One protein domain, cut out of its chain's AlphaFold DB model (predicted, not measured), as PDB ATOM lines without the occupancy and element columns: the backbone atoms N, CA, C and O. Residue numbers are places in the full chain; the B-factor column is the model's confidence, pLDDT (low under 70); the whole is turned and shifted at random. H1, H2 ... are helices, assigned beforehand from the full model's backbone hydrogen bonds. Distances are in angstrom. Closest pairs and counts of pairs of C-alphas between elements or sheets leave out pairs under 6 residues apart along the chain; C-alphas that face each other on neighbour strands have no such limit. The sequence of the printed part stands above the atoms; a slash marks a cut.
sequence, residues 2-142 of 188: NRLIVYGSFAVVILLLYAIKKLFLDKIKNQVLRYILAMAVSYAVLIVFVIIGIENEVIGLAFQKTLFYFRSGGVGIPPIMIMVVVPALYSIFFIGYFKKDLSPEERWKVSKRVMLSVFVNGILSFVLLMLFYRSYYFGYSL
ATOM      1  N   ASN A   2      57.855  -1.443  97.535       82.56
ATOM      2  CA  ASN A   2      58.829  -2.512  97.856       82.56
ATOM      3  C   ASN A   2      59.605  -3.063  96.647       82.56
ATOM      4  O   ASN A   2      60.822  -3.171  96.699       82.56
ATOM      5  N   ARG A   3      58.924  -3.335  95.523       83.69
ATOM      6  CA  ARG A   3      59.588  -3.808  94.294       83.69
ATOM      7  C   ARG A   3      60.619  -2.815  93.754       83.69
ATOM      8  O   ARG A   3      61.663  -3.230  93.281       83.69
ATOM      9  N   LEU A   4      60.336  -1.515  93.845       87.88
ATOM     10  CA  LEU A   4      61.221  -0.467  93.338       87.88
ATOM     11  C   LEU A   4      62.484  -0.351  94.198       87.88
ATOM     12  O   LEU A   4      63.572  -0.233  93.649       87.88
ATOM     13  N   ILE A   5      62.348  -0.505  95.520       87.69
ATOM     14  CA  ILE A   5      63.483  -0.618  96.450       87.69
ATOM     15  C   ILE A   5      64.326  -1.847  96.099       87.69
ATOM     16  O   ILE A   5      65.535  -1.735  95.945       87.69
ATOM     17  N   VAL A   6      63.695  -3.007  95.897       87.69
ATOM     18  CA  VAL A   6      64.406  -4.247  95.553       87.69
ATOM     19  C   VAL A   6      65.155  -4.120  94.220       87.69
ATOM     20  O   VAL A   6      66.349  -4.408  94.161       87.69
ATOM     21  N   TYR A   7      64.493  -3.663  93.153       88.94
ATOM     22  CA  TYR A   7      65.140  -3.466  91.851       88.94
ATOM     23  C   TYR A   7      66.229  -2.391  91.901       88.94
ATOM     24  O   TYR A   7      67.288  -2.581  91.305       88.94
ATOM     25  N   GLY A   8      66.000  -1.300  92.638       90.31
ATOM     26  CA  GLY A   8      66.992  -0.253  92.868       90.31
ATOM     27  C   GLY A   8      68.237  -0.792  93.569       90.31
ATOM     28  O   GLY A   8      69.347  -0.565  93.097       90.31
ATOM     29  N   SER A   9      68.062  -1.598  94.618       90.75
ATOM     30  CA  SER A   9      69.159  -2.278  95.313       90.75
ATOM     31  C   SER A   9      69.972  -3.179  94.380       90.75
ATOM     32  O   SER A   9      71.202  -3.123  94.392       90.75
ATOM     33  N   PHE A  10      69.315  -3.971  93.524       90.62
ATOM     34  CA  PHE A  10      70.022  -4.763  92.512       90.62
ATOM     35  C   PHE A  10      70.770  -3.887  91.509       90.62
ATOM     36  O   PHE A  10      71.924  -4.178  91.199       90.62
ATOM     37  N   ALA A  11      70.147  -2.814  91.018       92.31
ATOM     38  CA  ALA A  11      70.780  -1.901  90.076       92.31
ATOM     39  C   ALA A  11      72.044  -1.269  90.675       92.31
ATOM     40  O   ALA A  11      73.084  -1.268  90.023       92.31
ATOM     41  N   VAL A  12      71.988  -0.819  91.932       93.94
ATOM     42  CA  VAL A  12      73.153  -0.274  92.645       93.94
ATOM     43  C   VAL A  12      74.262  -1.318  92.762       93.94
ATOM     44  O   VAL A  12      75.403  -1.017  92.422       93.94
ATOM     45  N   VAL A  13      73.946  -2.551  93.170       93.31
ATOM     46  CA  VAL A  13      74.941  -3.636  93.269       93.31
ATOM     47  C   VAL A  13      75.576  -3.942  91.911       93.31
ATOM     48  O   VAL A  13      76.799  -4.042  91.810       93.31
ATOM     49  N   ILE A  14      74.772  -4.049  90.851       92.81
ATOM     50  CA  ILE A  14      75.256  -4.319  89.490       92.81
ATOM     51  C   ILE A  14      76.167  -3.186  89.008       92.81
ATOM     52  O   ILE A  14      77.261  -3.452  88.507       92.81
ATOM     53  N   LEU A  15      75.744  -1.931  89.178       94.69
ATOM     54  CA  LEU A  15      76.519  -0.754  88.782       94.69
ATOM     55  C   LEU A  15      77.822  -0.643  89.575       94.69
ATOM     56  O   LEU A  15      78.864  -0.365  88.985       94.69
ATOM     57  N   LEU A  16      77.787  -0.916  90.881       94.69
ATOM     58  CA  LEU A  16      78.965  -0.913  91.745       94.69
ATOM     59  C   LEU A  16      79.981  -1.971  91.299       94.69
ATOM     60  O   LEU A  16      81.150  -1.651  91.081       94.69
ATOM     61  N   LEU A  17      79.542  -3.218  91.110       94.44
ATOM     62  CA  LEU A  17      80.412  -4.300  90.643       94.44
ATOM     63  C   LEU A  17      80.967  -4.006  89.245       94.44
ATOM     64  O   LEU A  17      82.154  -4.219  88.992       94.44
ATOM     65  N   TYR A  18      80.144  -3.459  88.351       93.94
ATOM     66  CA  TYR A  18      80.583  -3.035  87.024       93.94
ATOM     67  C   TYR A  18      81.640  -1.922  87.091       93.94
ATOM     68  O   TYR A  18      82.666  -2.003  86.408       93.94
ATOM     69  N   ALA A  19      81.430  -0.908  87.934       94.25
ATOM     70  CA  ALA A  19      82.375   0.184  88.128       94.25
ATOM     71  C   ALA A  19      83.706  -0.327  88.695       94.25
ATOM     72  O   ALA A  19      84.759  -0.022  88.137       94.25
ATOM     73  N   ILE A  20      83.673  -1.172  89.729       93.00
ATOM     74  CA  ILE A  20      84.882  -1.773  90.313       93.00
ATOM     75  C   ILE A  20      85.628  -2.615  89.274       93.00
ATOM     76  O   ILE A  20      86.853  -2.505  89.143       93.00
ATOM     77  N   LYS A  21      84.895  -3.416  88.490       92.69
ATOM     78  CA  LYS A  21      85.473  -4.179  87.384       92.69
ATOM     79  C   LYS A  21      86.234  -3.267  86.422       92.69
ATOM     80  O   LYS A  21      87.417  -3.498  86.181       92.69
ATOM     81  N   LYS A  22      85.566  -2.237  85.900       92.25
ATOM     82  CA  LYS A  22      86.103  -1.364  84.848       92.25
ATOM     83  C   LYS A  22      87.233  -0.456  85.343       92.25
ATOM     84  O   LYS A  22      88.203  -0.236  84.623       92.25
ATOM     85  N   LEU A  23      87.116   0.083  86.556       92.25
ATOM     86  CA  LEU A  23      88.053   1.075  87.091       92.25
ATOM     87  C   LEU A  23      89.316   0.447  87.690       92.25
ATOM     88  O   LEU A  23      90.385   1.062  87.605       92.25
ATOM     89  N   PHE A  24      89.203  -0.755  88.266       90.50
ATOM     90  CA  PHE A  24      90.288  -1.399  89.009       90.50
ATOM     91  C   PHE A  24      90.644  -2.781  88.465       90.50
ATOM     92  O   PHE A  24      91.780  -2.994  88.047       90.50
ATOM     93  N   LEU A  25      89.698  -3.724  88.449       91.88
ATOM     94  CA  LEU A  25      90.031  -5.134  88.208       91.88
ATOM     95  C   LEU A  25      90.533  -5.382  86.781       91.88
ATOM     96  O   LEU A  25      91.482  -6.142  86.599       91.88
ATOM     97  N   ASP A  26      89.967  -4.717  85.774       89.88
ATOM     98  CA  ASP A  26      90.390  -4.867  84.376       89.88
ATOM     99  C   ASP A  26      91.831  -4.369  84.133       89.88
ATOM    100  O   ASP A  26      92.485  -4.841  83.202       89.88
ATOM    101  N   LYS A  27      92.372  -3.496  85.000       91.62
ATOM    102  CA  LYS A  27      93.768  -3.022  84.924       91.62
ATOM    103  C   LYS A  27      94.786  -4.066  85.399       91.62
ATOM    104  O   LYS A  27      95.978  -3.946  85.116       91.62
ATOM    105  N   ILE A  28      94.341  -5.098  86.116       91.12
ATOM    106  CA  ILE A  28      95.217  -6.133  86.671       91.12
ATOM    107  C   ILE A  28      95.546  -7.159  85.582       91.12
ATOM    108  O   ILE A  28      94.670  -7.883  85.101       91.12
ATOM    109  N   LYS A  29      96.834  -7.253  85.220       89.69
ATOM    110  CA  LYS A  29      97.332  -8.210  84.212       89.69
ATOM    111  C   LYS A  29      97.295  -9.661  84.704       89.69
ATOM    112  O   LYS A  29      96.984 -10.564  83.932       89.69
ATOM    113  N   ASN A  30      97.595  -9.896  85.985       90.62
ATOM    114  CA  ASN A  30      97.586 -11.238  86.567       90.62
ATOM    115  C   ASN A  30      96.143 -11.749  86.721       90.62
ATOM    116  O   ASN A  30      95.371 -11.245  87.538       90.62
ATOM    117  N   GLN A  31      95.801 -12.786  85.954       87.38
ATOM    118  CA  GLN A  31      94.458 -13.360  85.931       87.38
ATOM    119  C   GLN A  31      94.033 -13.958  87.281       87.38
ATOM    120  O   GLN A  31      92.870 -13.815  87.658       87.38
ATOM    121  N   VAL A  32      94.949 -14.609  88.006       88.25
ATOM    122  CA  VAL A  32      94.651 -15.237  89.303       88.25
ATOM    123  C   VAL A  32      94.378 -14.164  90.349       88.25
ATOM    124  O   VAL A  32      93.344 -14.203  91.009       88.25
ATOM    125  N   LEU A  33      95.253 -13.159  90.437       90.56
ATOM    126  CA  LEU A  33      95.080 -12.042  91.365       90.56
ATOM    127  C   LEU A  33      93.784 -11.275  91.079       90.56
ATOM    128  O   LEU A  33      93.015 -10.986  91.995       90.56
ATOM    129  N   ARG A  34      93.506 -11.002  89.800       92.31
ATOM    130  CA  ARG A  34      92.268 -10.348  89.373       92.31
ATOM    131  C   ARG A  34      91.033 -11.142  89.792       92.31
ATOM    132  O   ARG A  34      90.070 -10.548  90.262       92.31
ATOM    133  N   TYR A  35      91.061 -12.465  89.635       92.00
ATOM    134  CA  TYR A  35      89.971 -13.336  90.063       92.00
ATOM    135  C   TYR A  35      89.787 -13.312  91.586       92.00
ATOM    136  O   TYR A  35      88.671 -13.101  92.048       92.00
ATOM    137  N   ILE A  36      90.863 -13.466  92.367       92.75
ATOM    138  CA  ILE A  36      90.796 -13.454  93.839       92.75
ATOM    139  C   ILE A  36      90.207 -12.131  94.343       92.75
ATOM    140  O   ILE A  36      89.281 -12.143  95.150       92.75
ATOM    141  N   LEU A  37      90.685 -10.998  93.821       94.12
ATOM    142  CA  LEU A  37      90.169  -9.678  94.190       94.12
ATOM    143  C   LEU A  37      88.713  -9.487  93.760       94.12
ATOM    144  O   LEU A  37      87.917  -8.954  94.529       94.12
ATOM    145  N   ALA A  38      88.337  -9.960  92.569       94.00
ATOM    146  CA  ALA A  38      86.946  -9.934  92.128       94.00
ATOM    147  C   ALA A  38      86.033 -10.711  93.086       94.00
ATOM    148  O   ALA A  38      84.953 -10.230  93.432       94.00
ATOM    149  N   MET A  39      86.476 -11.885  93.542       95.12
ATOM    150  CA  MET A  39      85.725 -12.689  94.503       95.12
ATOM    151  C   MET A  39      85.623 -11.972  95.847       95.12
ATOM    152  O   MET A  39      84.509 -11.787  96.334       95.12
ATOM    153  N   ALA A  40      86.739 -11.477  96.391       94.38
ATOM    154  CA  ALA A  40      86.758 -10.716  97.641       94.38
ATOM    155  C   ALA A  40      85.784  -9.526  97.610       94.38
ATOM    156  O   ALA A  40      84.985  -9.363  98.529       94.38
ATOM    157  N   VAL A  41      85.781  -8.755  96.518       95.00
ATOM    158  CA  VAL A  41      84.836  -7.646  96.314       95.00
ATOM    159  C   VAL A  41      83.392  -8.142  96.300       95.00
ATOM    160  O   VAL A  41      82.550  -7.573  96.988       95.00
ATOM    161  N   SER A  42      83.082  -9.200  95.547       95.06
ATOM    162  CA  SER A  42      81.704  -9.704  95.465       95.06
ATOM    163  C   SER A  42      81.174 -10.222  96.806       95.06
ATOM    164  O   SER A  42      80.020  -9.963  97.144       95.06
ATOM    165  N   TYR A  43      82.021 -10.882  97.601       93.38
ATOM    166  CA  TYR A  43      81.667 -11.322  98.948       93.38
ATOM    167  C   TYR A  43      81.508 -10.144  99.910       93.38
ATOM    168  O   TYR A  43      80.560 -10.131 100.689       93.38
ATOM    169  N   ALA A  44      82.375  -9.132  99.829       92.88
ATOM    170  CA  ALA A  44      82.238  -7.917 100.627       92.88
ATOM    171  C   ALA A  44      80.925  -7.182 100.315       92.88
ATOM    172  O   ALA A  44      80.212  -6.784 101.232       92.88
ATOM    173  N   VAL A  45      80.560  -7.068  99.033       93.19
ATOM    174  CA  VAL A  45      79.274  -6.491  98.614       93.19
ATOM    175  C   VAL A  45      78.103  -7.305  99.162       93.19
ATOM    176  O   VAL A  45      77.160  -6.713  99.679       93.19
ATOM    177  N   LEU A  46      78.169  -8.639  99.110       92.06
ATOM    178  CA  LEU A  46      77.141  -9.505  99.689       92.06
ATOM    179  C   LEU A  46      76.993  -9.284 101.206       92.06
ATOM    180  O   LEU A  46      75.873  -9.149 101.692       92.06
ATOM    181  N   ILE A  47      78.106  -9.203 101.942       89.75
ATOM    182  CA  ILE A  47      78.110  -8.937 103.388       89.75
ATOM    183  C   ILE A  47      77.483  -7.575 103.690       89.75
ATOM    184  O   ILE A  47      76.540  -7.497 104.474       89.75
ATOM    185  N   VAL A  48      77.972  -6.507 103.052       90.38
ATOM    186  CA  VAL A  48      77.466  -5.140 103.261       90.38
ATOM    187  C   VAL A  48      75.979  -5.066 102.935       90.38
ATOM    188  O   VAL A  48      75.212  -4.471 103.687       90.38
ATOM    189  N   PHE A  49      75.554  -5.718 101.854       89.56
ATOM    190  CA  PHE A  49      74.150  -5.774 101.474       89.56
ATOM    191  C   PHE A  49      73.280  -6.427 102.557       89.56
ATOM    192  O   PHE A  49      72.194  -5.937 102.870       89.56
ATOM    193  N   VAL A  50      73.767  -7.510 103.159       86.75
ATOM    194  CA  VAL A  50      73.074  -8.205 104.248       86.75
ATOM    195  C   VAL A  50      73.019  -7.351 105.508       86.75
ATOM    196  O   VAL A  50      71.947  -7.258 106.096       86.75
ATOM    197  N   ILE A  51      74.112  -6.679 105.882       86.88
ATOM    198  CA  ILE A  51      74.122  -5.733 107.012       86.88
ATOM    199  C   ILE A  51      73.062  -4.651 106.797       86.88
ATOM    200  O   ILE A  51      72.230  -4.432 107.669       86.88
ATOM    201  N   ILE A  52      73.028  -4.029 105.614       87.81
ATOM    202  CA  ILE A  52      72.028  -3.005 105.282       87.81
ATOM    203  C   ILE A  52      70.606  -3.564 105.408       87.81
ATOM    204  O   ILE A  52      69.725  -2.879 105.914       87.81
ATOM    205  N   GLY A  53      70.368  -4.799 104.964       85.69
ATOM    206  CA  GLY A  53      69.059  -5.441 105.086       85.69
ATOM    207  C   GLY A  53      68.639  -5.749 106.528       85.69
ATOM    208  O   GLY A  53      67.439  -5.835 106.782       85.69
ATOM    209  N   ILE A  54      69.596  -5.920 107.444       83.25
ATOM    210  CA  ILE A  54      69.337  -6.141 108.875       83.25
ATOM    211  C   ILE A  54      69.103  -4.807 109.592       83.25
ATOM    212  O   ILE A  54      68.129  -4.679 110.323       83.25
ATOM    213  N   GLU A  55      69.965  -3.819 109.352       86.69
ATOM    214  CA  GLU A  55      69.927  -2.508 110.018       86.69
ATOM    215  C   GLU A  55      68.788  -1.613 109.510       86.69
ATOM    216  O   GLU A  55      68.278  -0.758 110.229       86.69
ATOM    217  N   ASN A  56      68.387  -1.768 108.245       87.50
ATOM    218  CA  ASN A  56      67.360  -0.936 107.632       87.50
ATOM    219  C   ASN A  56      66.056  -1.718 107.457       87.50
ATOM    220  O   ASN A  56      65.889  -2.475 106.496       87.50
ATOM    221  N   GLU A  57      65.094  -1.464 108.346       86.31
ATOM    222  CA  GLU A  57      63.784  -2.121 108.330       86.31
ATOM    223  C   GLU A  57      63.047  -1.960 106.995       86.31
ATOM    224  O   GLU A  57      62.395  -2.894 106.530       86.31
ATOM    225  N   VAL A  58      63.173  -0.808 106.327       87.25
ATOM    226  CA  VAL A  58      62.503  -0.551 105.042       87.25
ATOM    227  C   VAL A  58      63.047  -1.479 103.955       87.25
ATOM    228  O   VAL A  58      62.271  -2.070 103.198       87.25
ATOM    229  N   ILE A  59      64.371  -1.649 103.889       85.50
ATOM    230  CA  ILE A  59      65.023  -2.547 102.926       85.50
ATOM    231  C   ILE A  59      64.749  -4.007 103.297       85.50
ATOM    232  O   ILE A  59      64.340  -4.782 102.428       85.50
ATOM    233  N   GLY A  60      64.894  -4.373 104.572       84.88
ATOM    234  CA  GLY A  60      64.611  -5.721 105.066       84.88
ATOM    235  C   GLY A  60      63.177  -6.163 104.755       84.88
ATOM    236  O   GLY A  60      62.964  -7.199 104.119       84.88
ATOM    237  N   LEU A  61      62.184  -5.334 105.091       85.69
ATOM    238  CA  LEU A  61      60.770  -5.601 104.803       85.69
ATOM    239  C   LEU A  61      60.480  -5.632 103.301       85.69
ATOM    240  O   LEU A  61      59.682  -6.458 102.850       85.69
ATOM    241  N   ALA A  62      61.115  -4.766 102.508       86.31
ATOM    242  CA  ALA A  62      60.955  -4.791 101.058       86.31
ATOM    243  C   ALA A  62      61.467  -6.109 100.455       86.31
ATOM    244  O   ALA A  62      60.799  -6.671  99.580       86.31
ATOM    245  N   PHE A  63      62.598  -6.625 100.943       85.25
ATOM    246  CA  PHE A  63      63.186  -7.896 100.510       85.25
ATOM    247  C   PHE A  63      62.400  -9.119 101.000       85.25
ATOM    248  O   PHE A  63      62.313 -10.099 100.265       85.25
ATOM    249  N   GLN A  64      61.785  -9.061 102.184       84.44
ATOM    250  CA  GLN A  64      60.926 -10.137 102.698       84.44
ATOM    251  C   GLN A  64      59.567 -10.201 101.987       84.44
ATOM    252  O   GLN A  64      59.073 -11.284 101.683       84.44
ATOM    253  N   LYS A  65      58.951  -9.044 101.709       85.12
ATOM    254  CA  LYS A  65      57.605  -8.960 101.112       85.12
ATOM    255  C   LYS A  65      57.597  -9.095  99.588       85.12
ATOM    256  O   LYS A  65      56.530  -9.202  98.989       85.12
ATOM    257  N   THR A  66      58.759  -9.031  98.944       84.88
ATOM    258  CA  THR A  66      58.868  -9.175  97.490       84.88
ATOM    259  C   THR A  66      59.206 -10.616  97.145       84.88
ATOM    260  O   THR A  66      60.117 -11.196  97.717       84.88
ATOM    261  N   LEU A  67      58.501 -11.179  96.168       83.19
ATOM    262  CA  LEU A  67      58.818 -12.468  95.562       83.19
ATOM    263  C   LEU A  67      58.980 -12.274  94.059       83.19
ATOM    264  O   LEU A  67      58.178 -11.581  93.423       83.19
ATOM    265  N   PHE A  68      60.017 -12.886  93.494       78.38
ATOM    266  CA  PHE A  68      60.190 -12.957  92.052       78.38
ATOM    267  C   PHE A  68      59.570 -14.233  91.516       78.38
ATOM    268  O   PHE A  68      59.968 -15.329  91.895       78.38
ATOM    269  N   TYR A  69      58.610 -14.081  90.611       72.81
ATOM    270  CA  TYR A  69      57.965 -15.204  89.951       72.81
ATOM    271  C   TYR A  69      58.610 -15.429  88.588       72.81
ATOM    272  O   TYR A  69      58.603 -14.537  87.737       72.81
ATOM    273  N   PHE A  70      59.157 -16.625  88.373       59.09
ATOM    274  CA  PHE A  70      59.560 -17.056  87.040       59.09
ATOM    275  C   PHE A  70      58.336 -17.561  86.268       59.09
ATOM    276  O   PHE A  70      57.494 -18.285  86.793       59.09
ATOM    277  N   ARG A  71      58.248 -17.181  84.989       52.00
ATOM    278  CA  ARG A  71      57.081 -17.402  84.114       52.00
ATOM    279  C   ARG A  71      56.758 -18.886  83.830       52.00
ATOM    280  O   ARG A  71      55.749 -19.150  83.195       52.00
ATOM    281  N   SER A  72      57.575 -19.844  84.284       47.22
ATOM    282  CA  SER A  72      57.456 -21.277  83.946       47.22
ATOM    283  C   SER A  72      57.160 -22.222  85.121       47.22
ATOM    284  O   SER A  72      57.267 -23.433  84.968       47.22
ATOM    285  N   GLY A  73      56.803 -21.711  86.294       50.50
ATOM    286  CA  GLY A  73      56.447 -22.545  87.441       50.50
ATOM    287  C   GLY A  73      56.339 -21.648  88.655       50.50
ATOM    288  O   GLY A  73      57.319 -20.993  88.981       50.50
ATOM    289  N   GLY A  74      55.154 -21.557  89.263       54.56
ATOM    290  CA  GLY A  74      54.743 -20.536  90.243       54.56
ATOM    291  C   GLY A  74      55.513 -20.471  91.572       54.56
ATOM    292  O   GLY A  74      54.947 -20.069  92.583       54.56
ATOM    293  N   VAL A  75      56.789 -20.849  91.595       60.56
ATOM    294  CA  VAL A  75      57.693 -20.728  92.732       60.56
ATOM    295  C   VAL A  75      58.187 -19.285  92.804       60.56
ATOM    296  O   VAL A  75      58.957 -18.822  91.961       60.56
ATOM    297  N   GLY A  76      57.715 -18.560  93.816       67.62
ATOM    298  CA  GLY A  76      58.246 -17.248  94.162       67.62
ATOM    299  C   GLY A  76      59.622 -17.396  94.805       67.62
ATOM    300  O   GLY A  76      59.753 -18.064  95.827       67.62
ATOM    301  N   ILE A  77      60.644 -16.769  94.226       73.94
ATOM    302  CA  ILE A  77      62.003 -16.759  94.776       73.94
ATOM    303  C   ILE A  77      62.203 -15.466  95.577       73.94
ATOM    304  O   ILE A  77      62.027 -14.373  95.022       73.94
ATOM    305  N   PRO A  78      62.593 -15.554  96.860       79.38
ATOM    306  CA  PRO A  78      62.963 -14.390  97.649       79.38
ATOM    307  C   PRO A  78      64.169 -13.657  97.034       79.38
ATOM    308  O   PRO A  78      65.176 -14.297  96.718       79.38
ATOM    309  N   PRO A  79      64.142 -12.319  96.921       81.94
ATOM    310  CA  PRO A  79      65.252 -11.518  96.413       81.94
ATOM    311  C   PRO A  79      66.591 -11.787  97.108       81.94
ATOM    312  O   PRO A  79      67.639 -11.751  96.467       81.94
ATOM    313  N   ILE A  80      66.568 -12.113  98.405       77.56
ATOM    314  CA  ILE A  80      67.782 -12.455  99.153       77.56
ATOM    315  C   ILE A  80      68.479 -13.701  98.584       77.56
ATOM    316  O   ILE A  80      69.703 -13.720  98.504       77.56
ATOM    317  N   MET A  81      67.731 -14.693  98.084       77.12
ATOM    318  CA  MET A  81      68.315 -15.874  97.433       77.12
ATOM    319  C   MET A  81      69.022 -15.516  96.121       77.12
ATOM    320  O   MET A  81      70.010 -16.152  95.762       77.12
ATOM    321  N   ILE A  82      68.563 -14.472  95.425       81.19
ATOM    322  CA  ILE A  82      69.228 -13.973  94.216       81.19
ATOM    323  C   ILE A  82      70.528 -13.243  94.576       81.19
ATOM    324  O   ILE A  82      71.524 -13.380  93.871       81.19
ATOM    325  N   MET A  83      70.565 -12.514  95.694       85.81
ATOM    326  CA  MET A  83      71.806 -11.878  96.154       85.81
ATOM    327  C   MET A  83      72.883 -12.905  96.526       85.81
ATOM    328  O   MET A  83      74.053 -12.698  96.214       85.81
ATOM    329  N   VAL A  84      72.500 -14.048  97.104       86.56
ATOM    330  CA  VAL A  84      73.437 -15.131  97.469       86.56
ATOM    331  C   VAL A  84      74.212 -15.656  96.253       86.56
ATOM    332  O   VAL A  84      75.365 -16.050  96.389       86.56
ATOM    333  N   VAL A  85      73.623 -15.638  95.053       86.19
ATOM    334  CA  VAL A  85      74.295 -16.132  93.838       86.19
ATOM    335  C   VAL A  85      75.172 -15.081  93.148       86.19
ATOM    336  O   VAL A  85      75.832 -15.401  92.159       86.19
ATOM    337  N   VAL A  86      75.235 -13.844  93.656       90.81
ATOM    338  CA  VAL A  86      76.022 -12.755  93.048       90.81
ATOM    339  C   VAL A  86      77.510 -13.106  92.909       90.81
ATOM    340  O   VAL A  86      78.017 -12.959  91.795       90.81
ATOM    341  N   PRO A  87      78.221 -13.624  93.933       92.56
ATOM    342  CA  PRO A  87      79.623 -14.029  93.775       92.56
ATOM    343  C   PRO A  87      79.820 -15.093  92.687       92.56
ATOM    344  O   PRO A  87      80.760 -15.016  91.894       92.56
ATOM    345  N   ALA A  88      78.890 -16.046  92.591       90.81
ATOM    346  CA  ALA A  88      78.919 -17.097  91.581       90.81
ATOM    347  C   ALA A  88      78.699 -16.546  90.161       90.81
ATOM    348  O   ALA A  88      79.430 -16.903  89.242       90.81
ATOM    349  N   LEU A  89      77.743 -15.634  89.970       89.56
ATOM    350  CA  LEU A  89      77.518 -14.987  88.673       89.56
ATOM    351  C   LEU A  89      78.680 -14.070  88.282       89.56
ATOM    352  O   LEU A  89      79.090 -14.035  87.119       89.56
ATOM    353  N   TYR A  90      79.240 -13.348  89.251       90.69
ATOM    354  CA  TYR A  90      80.350 -12.436  89.014       90.69
ATOM    355  C   TYR A  90      81.614 -13.186  88.573       90.69
ATOM    356  O   TYR A  90      82.350 -12.700  87.711       90.69
ATOM    357  N   SER A  91      81.839 -14.404  89.074       91.31
ATOM    358  CA  SER A  91      83.024 -15.209  88.756       91.31
ATOM    359  C   SER A  91      83.152 -15.568  87.268       91.31
ATOM    360  O   SER A  91      84.268 -15.632  86.735       91.31
ATOM    361  N   ILE A  92      82.021 -15.703  86.566       88.38
ATOM    362  CA  ILE A  92      81.948 -16.021  85.130       88.38
ATOM    363  C   ILE A  92      82.723 -14.985  84.299       88.38
ATOM    364  O   ILE A  92      83.464 -15.344  83.374       88.38
ATOM    365  N   PHE A  93      82.617 -13.702  84.661       85.62
ATOM    366  CA  PHE A  93      83.266 -12.603  83.941       85.62
ATOM    367  C   PHE A  93      84.797 -12.635  84.042       85.62
ATOM    368  O   PHE A  93      85.476 -12.152  83.137       85.62
ATOM    369  N   PHE A  94      85.358 -13.231  85.100       85.62
ATOM    370  CA  PHE A  94      86.806 -13.219  85.358       85.62
ATOM    371  C   PHE A  94      87.528 -14.491  84.909       85.62
ATOM    372  O   PHE A  94      88.748 -14.474  84.721       85.62
ATOM    373  N   ILE A  95      86.791 -15.578  84.670       83.31
ATOM    374  CA  ILE A  95      87.353 -16.847  84.179       83.31
ATOM    375  C   ILE A  95      87.529 -16.844  82.651       83.31
ATOM    376  O   ILE A  95      88.306 -17.634  82.113       83.31
ATOM    377  N   GLY A  96      86.901 -15.889  81.957       72.12
ATOM    378  CA  GLY A  96      87.061 -15.700  80.516       72.12
ATOM    379  C   GLY A  96      86.058 -16.483  79.673       72.12
ATOM    380  O   GLY A  96      86.353 -16.774  78.518       72.12
ATOM    381  N   TYR A  97      84.878 -16.795  80.225       72.38
ATOM    382  CA  TYR A  97      83.788 -17.476  79.510       72.38
ATOM    383  C   TYR A  97      83.383 -16.765  78.208       72.38
ATOM    384  O   TYR A  97      83.054 -17.407  77.219       72.38
ATOM    385  N   PHE A  98      83.457 -15.431  78.194       74.56
ATOM    386  CA  PHE A  98      83.046 -14.594  77.063       74.56
ATOM    387  C   PHE A  98      84.142 -14.352  76.008       74.56
ATOM    388  O   PHE A  98      83.935 -13.544  75.102       74.56
ATOM    389  N   LYS A  99      85.314 -15.000  76.106       80.12
ATOM    390  CA  LYS A  99      86.363 -14.881  75.076       80.12
ATOM    391  C   LYS A  99      85.870 -15.496  73.760       80.12
ATOM    392  O   LYS A  99      85.398 -16.632  73.755       80.12
ATOM    393  N   LYS A 100      85.964 -14.742  72.657       69.94
ATOM    394  CA  LYS A 100      85.315 -15.104  71.387       69.94
ATOM    395  C   LYS A 100      86.123 -16.051  70.486       69.94
ATOM    396  O   LYS A 100      85.497 -16.746  69.696       69.94
ATOM    397  N   ASP A 101      87.419 -16.245  70.728       79.88
ATOM    398  CA  ASP A 101      88.309 -16.970  69.798       79.88
ATOM    399  C   ASP A 101      88.995 -18.203  70.415       79.88
ATOM    400  O   ASP A 101      90.164 -18.475  70.172       79.88
ATOM    401  N   LEU A 102      88.285 -18.944  71.271       81.44
ATOM    402  CA  LEU A 102      88.826 -20.150  71.915       81.44
ATOM    403  C   LEU A 102      88.641 -21.389  71.035       81.44
ATOM    404  O   LEU A 102      87.530 -21.629  70.538       81.44
ATOM    405  N   SER A 103      89.682 -22.224  70.953       86.62
ATOM    406  CA  SER A 103      89.566 -23.563  70.363       86.62
ATOM    407  C   SER A 103      88.524 -24.411  71.122       86.62
ATOM    408  O   SER A 103      88.195 -24.104  72.277       86.62
ATOM    409  N   PRO A 104      87.971 -25.483  70.522       80.88
ATOM    410  CA  PRO A 104      87.013 -26.360  71.202       80.88
ATOM    411  C   PRO A 104      87.528 -26.896  72.549       80.88
ATOM    412  O   PRO A 104      86.801 -26.861  73.548       80.88
ATOM    413  N   GLU A 105      88.798 -27.305  72.601       80.38
ATOM    414  CA  GLU A 105      89.454 -27.803  73.813       80.38
ATOM    415  C   GLU A 105      89.637 -26.709  74.873       80.38
ATOM    416  O   GLU A 105      89.358 -26.909  76.062       80.38
ATOM    417  N   GLU A 106      90.066 -25.515  74.461       82.88
ATOM    418  CA  GLU A 106      90.245 -24.383  75.370       82.88
ATOM    419  C   GLU A 106      88.909 -23.892  75.926       82.88
ATOM    420  O   GLU A 106      88.789 -23.618  77.126       82.88
ATOM    421  N   ARG A 107      87.873 -23.847  75.084       82.44
ATOM    422  CA  ARG A 107      86.502 -23.518  75.486       82.44
ATOM    423  C   ARG A 107      85.984 -24.508  76.522       82.44
ATOM    424  O   ARG A 107      85.353 -24.093  77.497       82.44
ATOM    425  N   TRP A 108      86.280 -25.796  76.360       78.94
ATOM    426  CA  TRP A 108      85.936 -26.812  77.355       78.94
ATOM    427  C   TRP A 108      86.689 -26.610  78.672       78.94
ATOM    428  O   TRP A 108      86.093 -26.633  79.752       78.94
ATOM    429  N   LYS A 109      87.997 -26.340  78.607       83.56
ATOM    430  CA  LYS A 109      88.820 -26.043  79.788       83.56
ATOM    431  C   LYS A 109      88.294 -24.827  80.557       83.56
ATOM    432  O   LYS A 109      88.230 -24.871  81.787       83.56
ATOM    433  N   VAL A 110      87.887 -23.773  79.852       86.19
ATOM    434  CA  VAL A 110      87.254 -22.584  80.441       86.19
ATOM    435  C   VAL A 110      85.891 -22.931  81.039       86.19
ATOM    436  O   VAL A 110      85.639 -22.579  82.187       86.19
ATOM    437  N   SER A 111      85.049 -23.682  80.327       82.38
ATOM    438  CA  SER A 111      83.711 -24.068  80.804       82.38
ATOM    439  C   SER A 111      83.773 -24.879  82.099       82.38
ATOM    440  O   SER A 111      83.077 -24.545  83.054       82.38
ATOM    441  N   LYS A 112      84.693 -25.849  82.203       83.81
ATOM    442  CA  LYS A 112      84.931 -26.598  83.450       83.81
ATOM    443  C   LYS A 112      85.320 -25.689  84.616       83.81
ATOM    444  O   LYS A 112      84.826 -25.866  85.727       83.81
ATOM    445  N   ARG A 113      86.195 -24.704  84.375       86.25
ATOM    446  CA  ARG A 113      86.604 -23.732  85.404       86.25
ATOM    447  C   ARG A 113      85.440 -22.849  85.838       86.25
ATOM    448  O   ARG A 113      85.298 -22.607  87.031       86.25
ATOM    449  N   VAL A 114      84.617 -22.393  84.894       87.12
ATOM    450  CA  VAL A 114      83.413 -21.604  85.184       87.12
ATOM    451  C   VAL A 114      82.439 -22.421  86.017       87.12
ATOM    452  O   VAL A 114      82.034 -21.961  87.074       87.12
ATOM    453  N   MET A 115      82.120 -23.646  85.598       83.44
ATOM    454  CA  MET A 115      81.202 -24.525  86.324       83.44
ATOM    455  C   MET A 115      81.685 -24.797  87.750       83.44
ATOM    456  O   MET A 115      80.925 -24.610  88.697       83.44
ATOM    457  N   LEU A 116      82.961 -25.161  87.915       85.94
ATOM    458  CA  LEU A 116      83.552 -25.379  89.235       85.94
ATOM    459  C   LEU A 116      83.516 -24.105  90.087       85.94
ATOM    460  O   LEU A 116      83.163 -24.158  91.259       85.94
ATOM    461  N   SER A 117      83.855 -22.957  89.505       89.44
ATOM    462  CA  SER A 117      83.845 -21.677  90.209       89.44
ATOM    463  C   SER A 117      82.444 -21.250  90.633       89.44
ATOM    464  O   SER A 117      82.265 -20.835  91.772       89.44
ATOM    465  N   VAL A 118      81.450 -21.364  89.753       87.44
ATOM    466  CA  VAL A 118      80.047 -21.057  90.064       87.44
ATOM    467  C   VAL A 118      79.563 -21.954  91.202       87.44
ATOM    468  O   VAL A 118      78.975 -21.458  92.159       87.44
ATOM    469  N   PHE A 119      79.868 -23.252  91.139       85.00
ATOM    470  CA  PHE A 119      79.505 -24.214  92.178       85.00
ATOM    471  C   PHE A 119      80.155 -23.883  93.529       85.00
ATOM    472  O   PHE A 119      79.459 -23.727  94.534       85.00
ATOM    473  N   VAL A 120      81.480 -23.711  93.549       87.69
ATOM    474  CA  VAL A 120      82.239 -23.402  94.770       87.69
ATOM    475  C   VAL A 120      81.800 -22.064  95.358       87.69
ATOM    476  O   VAL A 120      81.530 -21.995  96.552       87.69
ATOM    477  N   ASN A 121      81.673 -21.012  94.544       91.56
ATOM    478  CA  ASN A 121      81.251 -19.703  95.039       91.56
ATOM    479  C   ASN A 121      79.787 -19.691  95.495       91.56
ATOM    480  O   ASN A 121      79.447 -18.959  96.421       91.56
ATOM    481  N   GLY A 122      78.929 -20.522  94.897       86.00
ATOM    482  CA  GLY A 122      77.580 -20.756  95.400       86.00
ATOM    483  C   GLY A 122      77.623 -21.287  96.832       86.00
ATOM    484  O   GLY A 122      77.086 -20.647  97.734       86.00
ATOM    485  N   ILE A 123      78.337 -22.394  97.064       85.56
ATOM    486  CA  ILE A 123      78.489 -22.995  98.402       85.56
ATOM    487  C   ILE A 123      79.120 -22.008  99.388       85.56
ATOM    488  O   ILE A 123      78.597 -21.815 100.484       85.56
ATOM    489  N   LEU A 124      80.219 -21.357  98.999       88.69
ATOM    490  CA  LEU A 124      80.920 -20.402  99.856       88.69
ATOM    491  C   LEU A 124      80.037 -19.217 100.243       88.69
ATOM    492  O   LEU A 124      80.129 -18.764 101.377       88.69
ATOM    493  N   SER A 125      79.149 -18.751  99.362       88.81
ATOM    494  CA  SER A 125      78.201 -17.681  99.696       88.81
ATOM    495  C   SER A 125      77.228 -18.114 100.794       88.81
ATOM    496  O   SER A 125      77.005 -17.368 101.745       88.81
ATOM    497  N   PHE A 126      76.699 -19.341 100.726       82.19
ATOM    498  CA  PHE A 126      75.843 -19.882 101.787       82.19
ATOM    499  C   PHE A 126      76.599 -20.056 103.108       82.19
ATOM    500  O   PHE A 126      76.106 -19.633 104.156       82.19
ATOM    501  N   VAL A 127      77.803 -20.635 103.064       82.75
ATOM    502  CA  VAL A 127      78.650 -20.823 104.254       82.75
ATOM    503  C   VAL A 127      79.004 -19.477 104.880       82.75
ATOM    504  O   VAL A 127      78.859 -19.310 106.090       82.75
ATOM    505  N   LEU A 128      79.407 -18.502 104.064       84.94
ATOM    506  CA  LEU A 128      79.740 -17.154 104.509       84.94
ATOM    507  C   LEU A 128      78.565 -16.516 105.238       84.94
ATOM    508  O   LEU A 128      78.749 -16.034 106.347       84.94
ATOM    509  N   LEU A 129      77.366 -16.534 104.655       81.69
ATOM    510  CA  LEU A 129      76.188 -15.939 105.286       81.69
ATOM    511  C   LEU A 129      75.789 -16.656 106.570       81.69
ATOM    512  O   LEU A 129      75.422 -16.000 107.541       81.69
ATOM    513  N   MET A 130      75.897 -17.982 106.605       75.56
ATOM    514  CA  MET A 130      75.621 -18.762 107.807       75.56
ATOM    515  C   MET A 130      76.571 -18.381 108.953       75.56
ATOM    516  O   MET A 130      76.110 -18.128 110.070       75.56
ATOM    517  N   LEU A 131      77.877 -18.296 108.671       73.19
ATOM    518  CA  LEU A 131      78.901 -17.906 109.644       73.19
ATOM    519  C   LEU A 131      78.747 -16.436 110.052       73.19
ATOM    520  O   LEU A 131      78.670 -16.132 111.244       73.19
ATOM    521  N   PHE A 132      78.631 -15.546 109.069       71.81
ATOM    522  CA  PHE A 132      78.543 -14.101 109.250       71.81
ATOM    523  C   PHE A 132      77.295 -13.692 110.040       71.81
ATOM    524  O   PHE A 132      77.416 -13.000 111.049       71.81
ATOM    525  N   TYR A 133      76.110 -14.164 109.635       67.81
ATOM    526  CA  TYR A 133      74.837 -13.725 110.209       67.81
ATOM    527  C   TYR A 133      74.775 -13.990 111.715       67.81
ATOM    528  O   TYR A 133      74.575 -13.066 112.490       67.81
ATOM    529  N   ARG A 134      74.981 -15.234 112.170       66.00
ATOM    530  CA  ARG A 134      74.791 -15.540 113.603       66.00
ATOM    531  C   ARG A 134      76.038 -15.317 114.450       66.00
ATOM    532  O   ARG A 134      75.898 -14.871 115.581       66.00
ATOM    533  N   SER A 135      77.229 -15.647 113.951       63.38
ATOM    534  CA  SER A 135      78.435 -15.643 114.790       63.38
ATOM    535  C   SER A 135      79.083 -14.277 114.824       63.38
ATOM    536  O   SER A 135      79.325 -13.758 115.907       63.38
ATOM    537  N   TYR A 136      79.296 -13.670 113.657       62.59
ATOM    538  CA  TYR A 136      79.942 -12.366 113.592       62.59
ATOM    539  C   TYR A 136      78.989 -11.234 113.982       62.59
ATOM    540  O   TYR A 136      79.351 -10.391 114.793       62.59
ATOM    541  N   TYR A 137      77.766 -11.230 113.445       66.25
ATOM    542  CA  TYR A 137      76.849 -10.106 113.639       66.25
ATOM    543  C   TYR A 137      76.010 -10.207 114.933       66.25
ATOM    544  O   TYR A 137      75.873  -9.220 115.644       66.25
ATOM    545  N   PHE A 138      75.511 -11.396 115.305       69.88
ATOM    546  CA  PHE A 138      74.761 -11.609 116.565       69.88
ATOM    547  C   PHE A 138      75.595 -12.190 117.727       69.88
ATOM    548  O   PHE A 138      75.041 -12.502 118.780       69.88
ATOM    549  N   GLY A 139      76.907 -12.382 117.554       68.12
ATOM    550  CA  GLY A 139      77.806 -12.836 118.626       68.12
ATOM    551  C   GLY A 139      77.629 -14.296 119.071       68.12
ATOM    552  O   GLY A 139      78.061 -14.667 120.163       68.12
ATOM    553  N   TYR A 140      76.989 -15.156 118.271       70.81
ATOM    554  CA  TYR A 140      76.876 -16.578 118.608       70.81
ATOM    555  C   TYR A 140      78.255 -17.248 118.543       70.81
ATOM    556  O   TYR A 140      79.015 -17.061 117.592       70.81
ATOM    557  N   SER A 141      78.564 -18.113 119.510       73.56
ATOM    558  CA  SER A 141      79.765 -18.941 119.417       73.56
ATOM    559  C   SER A 141      79.681 -19.887 118.212       73.56
ATOM    560  O   SER A 141      78.608 -20.402 117.872       73.56
ATOM    561  N   LEU A 142      80.830 -20.182 117.597       71.38
ATOM    562  CA  LEU A 142      80.923 -21.184 116.528       71.38
ATOM    563  C   LEU A 142      80.397 -22.555 116.987       71.38
ATOM    564  O   LEU A 142      79.770 -23.268 116.209       71.38
TER     565      LEU A 142
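This is residues 2 to 142 of the 188 residues of an uncharacterized protein of Porphyromonadaceae bacterium COT-184 OH4590 (UniProt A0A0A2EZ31). What shape do these helices make? Two helical hairpins, H1 with H2 and H5 with H6, pack together through H2 and H5, with H5 between H2 and the long H6, while H3 joins the end of H2 to the beginning of H1. H2, H5 and H6 form an up-and-down bundle, each running against the one before it in the chain. How large and how dense is it? The printed part has 141 residues with six named helices, H1 to H6 in order, and no named strand; the class is all helix. It is only just compact, close to loose, with a radius of gyration of the C-alphas of 16.8 A and spans of 49 by 40 by 30 A.

Where do the first helices run? H1 is residues 2 to 23, from C-alpha 2 at (58.829, -2.512, 97.856), 31.3 A long. H2 is residues 31 to 55, 36.1 A long, and H3 is residues 57 to 65. What follows them? H4 is residues 79 to 84 and H5 is residues 86 to 95, 15.0 A long. H6, residues 104 to 137, measures 46.6 A and ends with C-alpha 137 at (76.849, -10.106, 113.639); it has a kink of 26 degrees near residue 131.

What does H1 touch? With residues 13 to 21 alone it touches H2, closest C-alphas Leu 17 and Ser 42 at 7.4 A, a shallow tilt of 26 degrees, opposite ways. With residues 2 to 6 alone it touches H3, about perpendicular at 74 degrees, closest C-alphas Asn 2 and Ala 62 at 4.5 A. How does the bundle meet? H2, the hub, touches H5 at a shallow tilt of 14 degrees, opposite ways, closest C-alphas Ser 42 and Pro 87 at 5.1 A. H5 touches residues 110 to 125 of H6, closest C-alphas Ala 88 and Val 118 at 4.4 A, at a shallow tilt of 32 degrees, opposite ways. Where is H4? It only just touches H3, with 3 pairs of C-alphas within 8 A, closest Phe 63 and Pro 79 at 5.8 A. What of the backbones? In H1, H2, H3 and H4 every O i to N i+4 pair is within hydrogen-bond range; in H5 3 of 6 are, in H6 28 of 30.

How far does it reach? The two C-alphas farthest apart, those of Ser 103 and Gly 139, are 50.8 A apart. Is it continuous? The printed part has no cut; the link from H3 to H4 is long, with 13 residues. Where is confidence low? The pLDDT is under 70 in residues 70 to 76, residue 100 and residues 133 to 139.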